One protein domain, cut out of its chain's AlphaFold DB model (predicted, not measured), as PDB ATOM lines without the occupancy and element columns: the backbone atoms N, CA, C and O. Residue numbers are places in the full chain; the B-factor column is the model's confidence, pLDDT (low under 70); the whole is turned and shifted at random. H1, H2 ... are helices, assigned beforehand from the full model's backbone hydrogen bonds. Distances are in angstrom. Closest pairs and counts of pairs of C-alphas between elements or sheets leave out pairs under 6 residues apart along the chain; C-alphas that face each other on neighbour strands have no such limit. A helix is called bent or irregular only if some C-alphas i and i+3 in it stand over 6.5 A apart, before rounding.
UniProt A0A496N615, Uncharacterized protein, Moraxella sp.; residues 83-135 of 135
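This is residues 83 to 135 of the 135 residues of an uncharacterized protein of Moraxella sp. (UniProt A0A496N615). Two helices make a V: H2 is the longer leg by residues, and H1, kinked, joins it tightly at the closed end and opens away toward the other. Residues 126 to 135, of which 126 to 132 belong to H2, stick out beyond the body. The printed part has 53 residues with two named helices, H1 then H2, and no named strand; the class is all helix. It is only just loose, close to compact, with a radius of gyration of the C-alphas of 12.2 A and an elongated outline of 40 by 22 by 14 A.

Find C-alpha 110 at (131.538, 196.647, 141.938); from there H2, residues 110 to 132, runs 32.0 A to C-alpha 132 at (110.653, 179.891, 159.519). H1, residues 88 to 108, begins at C-alpha 88 at (130.669, 179.021, 158.746) and spans 29.5 A. It has a kink of 49 degrees near residue 102 and is irregular, with C-alphas 104 and 107 7.6 A apart.

Residues 112 to 121 of H2 alone touch residues 97 to 106 of H1; the closest C-alphas, Ile 113 and Gly 105, are 4.3 A apart. This helical hairpin runs opposite ways at a steep tilt of 41 degrees. In H2 every O i to N i+4 pair is within hydrogen-bond range; in H1, 15 of 17.

The C-alphas farthest apart, Ser 108 and Ser 135, are 39.8 A apart. The printed part has no cut, the link is tight, and residue 135 is under pLDDT 70.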
ATOM      1  N   GLY A  83     123.359 191.246 158.564       84.50
ATOM      2  CA  GLY A  83     122.648 189.956 158.579       84.50
ATOM      3  C   GLY A  83     123.528 188.704 158.437       84.50
ATOM      4  O   GLY A  83     123.091 187.625 158.825       84.50
ATOM      5  N   TYR A  84     124.776 188.844 157.980       87.94
ATOM      6  CA  TYR A  84     125.761 187.763 157.882       87.94
ATOM      7  C   TYR A  84     126.841 187.899 158.963       87.94
ATOM      8  O   TYR A  84     127.692 188.790 158.891       87.94
ATOM      9  N   GLY A  85     126.839 187.010 159.956       87.44
ATOM     10  CA  GLY A  85     127.928 186.885 160.922       87.44
ATOM     11  C   GLY A  85     129.179 186.223 160.334       87.44
ATOM     12  O   GLY A  85     129.282 185.968 159.134       87.44
ATOM     13  N   ASP A  86     130.150 185.922 161.198       91.25
ATOM     14  CA  ASP A  86     131.436 185.320 160.797       91.25
ATOM     15  C   ASP A  86     131.504 183.803 161.026       91.25
ATOM     16  O   ASP A  86     132.566 183.192 160.886       91.25
ATOM     17  N   ASN A  87     130.379 183.171 161.371       94.06
ATOM     18  CA  ASN A  87     130.315 181.715 161.464       94.06
ATOM     19  C   ASN A  87     130.278 181.067 160.066       94.06
ATOM     20  O   ASN A  87     129.993 181.708 159.055       94.06
ATOM     21  N   GLU A  88     130.576 179.768 160.006       94.31
ATOM     22  CA  GLU A  88     130.669 179.021 158.746       94.31
ATOM     23  C   GLU A  88     129.374 179.067 157.918       94.31
ATOM     24  O   GLU A  88     129.432 179.144 156.692       94.31
ATOM     25  N   GLN A  89     128.212 179.019 158.569       91.81
ATOM     26  CA  GLN A  89     126.923 178.993 157.885       91.81
ATOM     27  C   GLN A  89     126.595 180.350 157.254       91.81
ATOM     28  O   GLN A  89     126.194 180.393 156.092       91.81
ATOM     29  N   ASP A  90     126.830 181.441 157.981       91.50
ATOM     30  CA  ASP A  90     126.618 182.803 157.485       91.50
ATOM     31  C   ASP A  90     127.586 183.144 156.351       91.50
ATOM     32  O   ASP A  90     127.178 183.752 155.363       91.50
ATOM     33  N   ASN A  91     128.844 182.698 156.443       93.25
ATOM     34  CA  ASN A  91     129.815 182.855 155.359       93.25
ATOM     35  C   ASN A  91     129.375 182.101 154.101       93.25
ATOM     36  O   ASN A  91     129.362 182.684 153.025       93.25
ATOM     37  N   LYS A  92     128.933 180.842 154.227       94.25
ATOM     38  CA  LYS A  92     128.417 180.071 153.083       94.25
ATOM     39  C   LYS A  92     127.188 180.715 152.451       94.25
ATOM     40  O   LYS A  92     127.047 180.674 151.232       94.25
ATOM     41  N   LEU A  93     126.288 181.268 153.269       92.25
ATOM     42  CA  LEU A  93     125.110 181.957 152.759       92.25
ATOM     43  C   LEU A  93     125.526 183.218 152.000       92.25
ATOM     44  O   LEU A  93     125.120 183.374 150.856       92.25
ATOM     45  N   PHE A  94     126.385 184.053 152.590       95.56
ATOM     46  CA  PHE A  94     126.911 185.244 151.928       95.56
ATOM     47  C   PHE A  94     127.635 184.906 150.619       95.56
ATOM     48  O   PHE A  94     127.341 185.517 149.598       95.56
ATOM     49  N   ASP A  95     128.524 183.910 150.619       95.50
ATOM     50  CA  ASP A  95     129.273 183.483 149.431       95.50
ATOM     51  C   ASP A  95     128.337 183.041 148.297       95.50
ATOM     52  O   ASP A  95     128.600 183.324 147.128       95.50
ATOM     53  N   LEU A  96     127.220 182.383 148.630       94.62
ATOM     54  CA  LEU A  96     126.196 182.007 147.659       94.62
ATOM     55  C   LEU A  96     125.528 183.242 147.037       94.62
ATOM     56  O   LEU A  96     125.421 183.325 145.812       94.62
ATOM     57  N   VAL A  97     125.089 184.197 147.866       95.75
ATOM     58  CA  VAL A  97     124.413 185.419 147.389       95.75
ATOM     59  C   VAL A  97     125.373 186.269 146.562       95.75
ATOM     60  O   VAL A  97     125.054 186.679 145.446       95.75
ATOM     61  N   TYR A  98     126.579 186.480 147.088       97.12
ATOM     62  CA  TYR A  98     127.636 187.227 146.425       97.12
ATOM     63  C   TYR A  98     128.041 186.573 145.108       97.12
ATOM     64  O   TYR A  98     128.192 187.272 144.111       97.12
ATOM     65  N   GLY A  99     128.170 185.244 145.065       97.31
ATOM     66  CA  GLY A  99     128.479 184.511 143.839       97.31
ATOM     67  C   GLY A  99     127.465 184.791 142.730       97.31
ATOM     68  O   GLY A  99     127.857 185.112 141.609       97.31
ATOM     69  N   LYS A 100     126.165 184.769 143.054       97.06
ATOM     70  CA  LYS A 100     125.115 185.091 142.080       97.06
ATOM     71  C   LYS A 100     125.148 186.562 141.653       97.06
ATOM     72  O   LYS A 100     125.087 186.855 140.462       97.06
ATOM     73  N   ALA A 101     125.304 187.478 142.606       97.56
ATOM     74  CA  ALA A 101     125.438 188.904 142.320       97.56
ATOM     75  C   ALA A 101     126.659 189.210 141.434       97.56
ATOM     76  O   ALA A 101     126.597 190.052 140.539       97.56
ATOM     77  N   TYR A 102     127.765 188.496 141.651       97.31
ATOM     78  CA  TYR A 102     128.964 188.596 140.836       97.31
ATOM     79  C   TYR A 102     128.697 188.131 139.404       97.31
ATOM     80  O   TYR A 102     129.014 188.863 138.471       97.31
ATOM     81  N   GLU A 103     128.092 186.955 139.203       96.75
ATOM     82  CA  GLU A 103     127.755 186.445 137.864       96.75
ATOM     83  C   GLU A 103     126.999 187.478 137.024       96.75
ATOM     84  O   GLU A 103     127.362 187.707 135.869       96.75
ATOM     85  N   ASP A 104     126.016 188.143 137.626       96.81
ATOM     86  CA  ASP A 104     125.122 189.050 136.910       96.81
ATOM     87  C   ASP A 104     125.695 190.474 136.783       96.81
ATOM     88  O   ASP A 104     125.500 191.129 135.757       96.81
ATOM     89  N   GLY A 105     126.455 190.945 137.780       94.88
ATOM     90  CA  GLY A 105     126.907 192.337 137.865       94.88
ATOM     91  C   GLY A 105     128.371 192.603 137.492       94.88
ATOM     92  O   GLY A 105     128.716 193.740 137.160       94.88
ATOM     93  N   HIS A 106     129.263 191.600 137.511       93.38
ATOM     94  CA  HIS A 106     130.717 191.848 137.456       93.38
ATOM     95  C   HIS A 106     131.193 192.571 136.192       93.38
ATOM     96  O   HIS A 106     132.163 193.329 136.245       93.38
ATOM     97  N   SER A 107     130.495 192.390 135.069       93.69
ATOM     98  CA  SER A 107     130.814 193.066 133.805       93.69
ATOM     99  C   SER A 107     130.705 194.598 133.886       93.69
ATOM    100  O   SER A 107     131.403 195.297 133.151       93.69
ATOM    101  N   SER A 108     129.894 195.116 134.815       94.69
ATOM    102  CA  SER A 108     129.668 196.552 135.044       94.69
ATOM    103  C   SER A 108     130.406 197.092 136.280       94.69
ATOM    104  O   SER A 108     130.348 198.288 136.577       94.69
ATOM    105  N   GLY A 109     131.160 196.238 136.977       93.94
ATOM    106  CA  GLY A 109     131.978 196.593 138.137       93.94
ATOM    107  C   GLY A 109     131.249 196.524 139.483       93.94
ATOM    108  O   GLY A 109     130.085 196.150 139.581       93.94
ATOM    109  N   PHE A 110     131.964 196.891 140.552       95.25
ATOM    110  CA  PHE A 110     131.538 196.647 141.938       95.25
ATOM    111  C   PHE A 110     130.215 197.289 142.349       95.25
ATOM    112  O   PHE A 110     129.498 196.702 143.151       95.25
ATOM    113  N   ASN A 111     129.869 198.459 141.810       94.94
ATOM    114  CA  ASN A 111     128.584 199.081 142.136       94.94
ATOM    115  C   ASN A 111     127.413 198.229 141.636       94.94
ATOM    116  O   ASN A 111     126.411 198.114 142.328       94.94
ATOM    117  N   GLU A 112     127.555 197.604 140.466       97.19
ATOM    118  CA  GLU A 112     126.498 196.752 139.927       97.19
ATOM    119  C   GLU A 112     126.420 195.417 140.659       97.19
ATOM    120  O   GLU A 112     125.329 194.972 140.995       97.19
ATOM    121  N   ILE A 113     127.570 194.827 141.011       97.50
ATOM    122  CA  ILE A 113     127.604 193.660 141.906       97.50
ATOM    123  C   ILE A 113     126.844 193.978 143.199       97.50
ATOM    124  O   ILE A 113     126.041 193.168 143.649       97.50
ATOM    125  N   TYR A 114     127.066 195.157 143.784       97.25
ATOM    126  CA  TYR A 114     126.379 195.568 145.004       97.25
ATOM    127  C   TYR A 114     124.865 195.725 144.814       97.25
ATOM    128  O   TYR A 114     124.104 195.246 145.649       97.25
ATOM    129  N   ASN A 115     124.420 196.323 143.706       96.69
ATOM    130  CA  ASN A 115     122.993 196.432 143.389       96.69
ATOM    131  C   ASN A 115     122.334 195.049 143.288       96.69
ATOM    132  O   ASN A 115     121.338 194.796 143.962       96.69
ATOM    133  N   CYS A 116     122.924 194.126 142.518       97.44
ATOM    134  CA  CYS A 116     122.419 192.756 142.414       97.44
ATOM    135  C   CYS A 116     122.420 192.047 143.774       97.44
ATOM    136  O   CYS A 116     121.509 191.288 144.092       97.44
ATOM    137  N   LEU A 117     123.448 192.290 144.588       97.38
ATOM    138  CA  LEU A 117     123.580 191.698 145.911       97.38
ATOM    139  C   LEU A 117     122.450 192.140 146.854       97.38
ATOM    140  O   LEU A 117     121.946 191.304 147.598       97.38
ATOM    141  N   LEU A 118     122.019 193.404 146.791       96.69
ATOM    142  CA  LEU A 118     120.873 193.904 147.559       96.69
ATOM    143  C   LEU A 118     119.566 193.203 147.167       96.69
ATOM    144  O   LEU A 118     118.808 192.789 148.043       96.69
ATOM    145  N   ASP A 119     119.322 193.027 145.866       96.44
ATOM    146  CA  ASP A 119     118.121 192.343 145.372       96.44
ATOM    147  C   ASP A 119     118.082 190.872 145.823       96.44
ATOM    148  O   ASP A 119     117.041 190.353 146.241       96.44
ATOM    149  N   TYR A 120     119.228 190.188 145.764       95.94
ATOM    150  CA  TYR A 120     119.324 188.791 146.174       95.94
ATOM    151  C   TYR A 120     119.253 188.601 147.690       95.94
ATOM    152  O   TYR A 120     118.632 187.635 148.142       95.94
ATOM    153  N   ASP A 121     119.839 189.508 148.472       94.62
ATOM    154  CA  ASP A 121     119.703 189.498 149.928       94.62
ATOM    155  C   ASP A 121     118.235 189.669 150.349       94.62
ATOM    156  O   ASP A 121     117.719 188.822 151.080       94.62
ATOM    157  N   ASP A 122     117.518 190.662 149.807       94.31
ATOM    158  CA  ASP A 122     116.090 190.879 150.096       94.31
ATOM    159  C   ASP A 122     115.247 189.630 149.785       94.31
ATOM    160  O   ASP A 122     114.430 189.194 150.606       94.31
ATOM    161  N   LEU A 123     115.489 188.990 148.636       93.56
ATOM    162  CA  LEU A 123     114.812 187.747 148.269       93.56
ATOM    163  C   LEU A 123     115.083 186.620 149.279       93.56
ATOM    164  O   LEU A 123     114.165 185.875 149.648       93.56
ATOM    165  N   ILE A 124     116.329 186.475 149.727       90.50
ATOM    166  CA  ILE A 124     116.729 185.432 150.674       90.50
ATOM    167  C   ILE A 124     116.128 185.685 152.051       90.50
ATOM    168  O   ILE A 124     115.553 184.753 152.618       90.50
ATOM    169  N   GLN A 125     116.174 186.915 152.566       89.75
ATOM    170  CA  GLN A 125     115.575 187.247 153.861       89.75
ATOM    171  C   GLN A 125     114.073 186.936 153.867       89.75
ATOM    172  O   GLN A 125     113.598 186.201 154.738       89.75
ATOM    173  N   ARG A 126     113.335 187.363 152.832       92.00
ATOM    174  CA  ARG A 126     111.901 187.046 152.681       92.00
ATOM    175  C   ARG A 126     111.642 185.543 152.607       92.00
ATOM    176  O   ARG A 126     110.689 185.034 153.196       92.00
ATOM    177  N   THR A 127     112.496 184.806 151.899       90.56
ATOM    178  CA  THR A 127     112.378 183.345 151.797       90.56
ATOM    179  C   THR A 127     112.599 182.676 153.155       90.56
ATOM    180  O   THR A 127     111.837 181.783 153.533       90.56
ATOM    181  N   LEU A 128     113.597 183.124 153.920       88.19
ATOM    182  CA  LEU A 128     113.883 182.614 155.261       88.19
ATOM    183  C   LEU A 128     112.733 182.886 156.235       88.19
ATOM    184  O   LEU A 128     112.396 182.003 157.023       88.19
ATOM    185  N   GLU A 129     112.101 184.057 156.172       90.56
ATOM    186  CA  GLU A 129     110.910 184.379 156.969       90.56
ATOM    187  C   GLU A 129     109.748 183.422 156.669       90.56
ATOM    188  O   GLU A 129     109.150 182.860 157.590       90.56
ATOM    189  N   ILE A 130     109.474 183.160 155.386       92.88
ATOM    190  CA  ILE A 130     108.423 182.222 154.964       92.88
ATOM    191  C   ILE A 130     108.717 180.809 155.475       92.88
ATOM    192  O   ILE A 130     107.820 180.147 156.001       92.88
ATOM    193  N   VAL A 131     109.956 180.329 155.340       92.44
ATOM    194  CA  VAL A 131     110.340 178.980 155.784       92.44
ATOM    195  C   VAL A 131     110.254 178.855 157.307       92.44
ATOM    196  O   VAL A 131     109.686 177.881 157.806       92.44
ATOM    197  N   LYS A 132     110.739 179.857 158.050       88.81
ATOM    198  CA  LYS A 132     110.653 179.891 159.519       88.81
ATOM    199  C   LYS A 132     109.209 179.936 160.010       88.81
ATOM    200  O   LYS A 132     108.896 179.259 160.974       88.81
ATOM    201  N   SER A 133     108.318 180.658 159.327       84.06
ATOM    202  CA  SER A 133     106.894 180.733 159.701       84.06
ATOM    203  C   SER A 133     106.129 179.406 159.572       84.06
ATOM    204  O   SER A 133     105.018 179.286 160.084       84.06
ATOM    205  N   LYS A 134     106.705 178.418 158.874       71.31
ATOM    206  CA  LYS A 134     106.138 177.072 158.691       71.31
ATOM    207  C   LYS A 134     106.751 176.016 159.619       71.31
ATOM    208  O   LYS A 134     106.298 174.873 159.571       71.31
ATOM    209  N   SER A 135     107.787 176.377 160.378       55.03
ATOM    210  CA  SER A 135     108.496 175.499 161.322       55.03
ATOM    211  C   SER A 135     107.995 175.731 162.742       55.03
ATOM    212  O   SER A 135     107.901 174.734 163.487       55.03
TER     213      SER A 135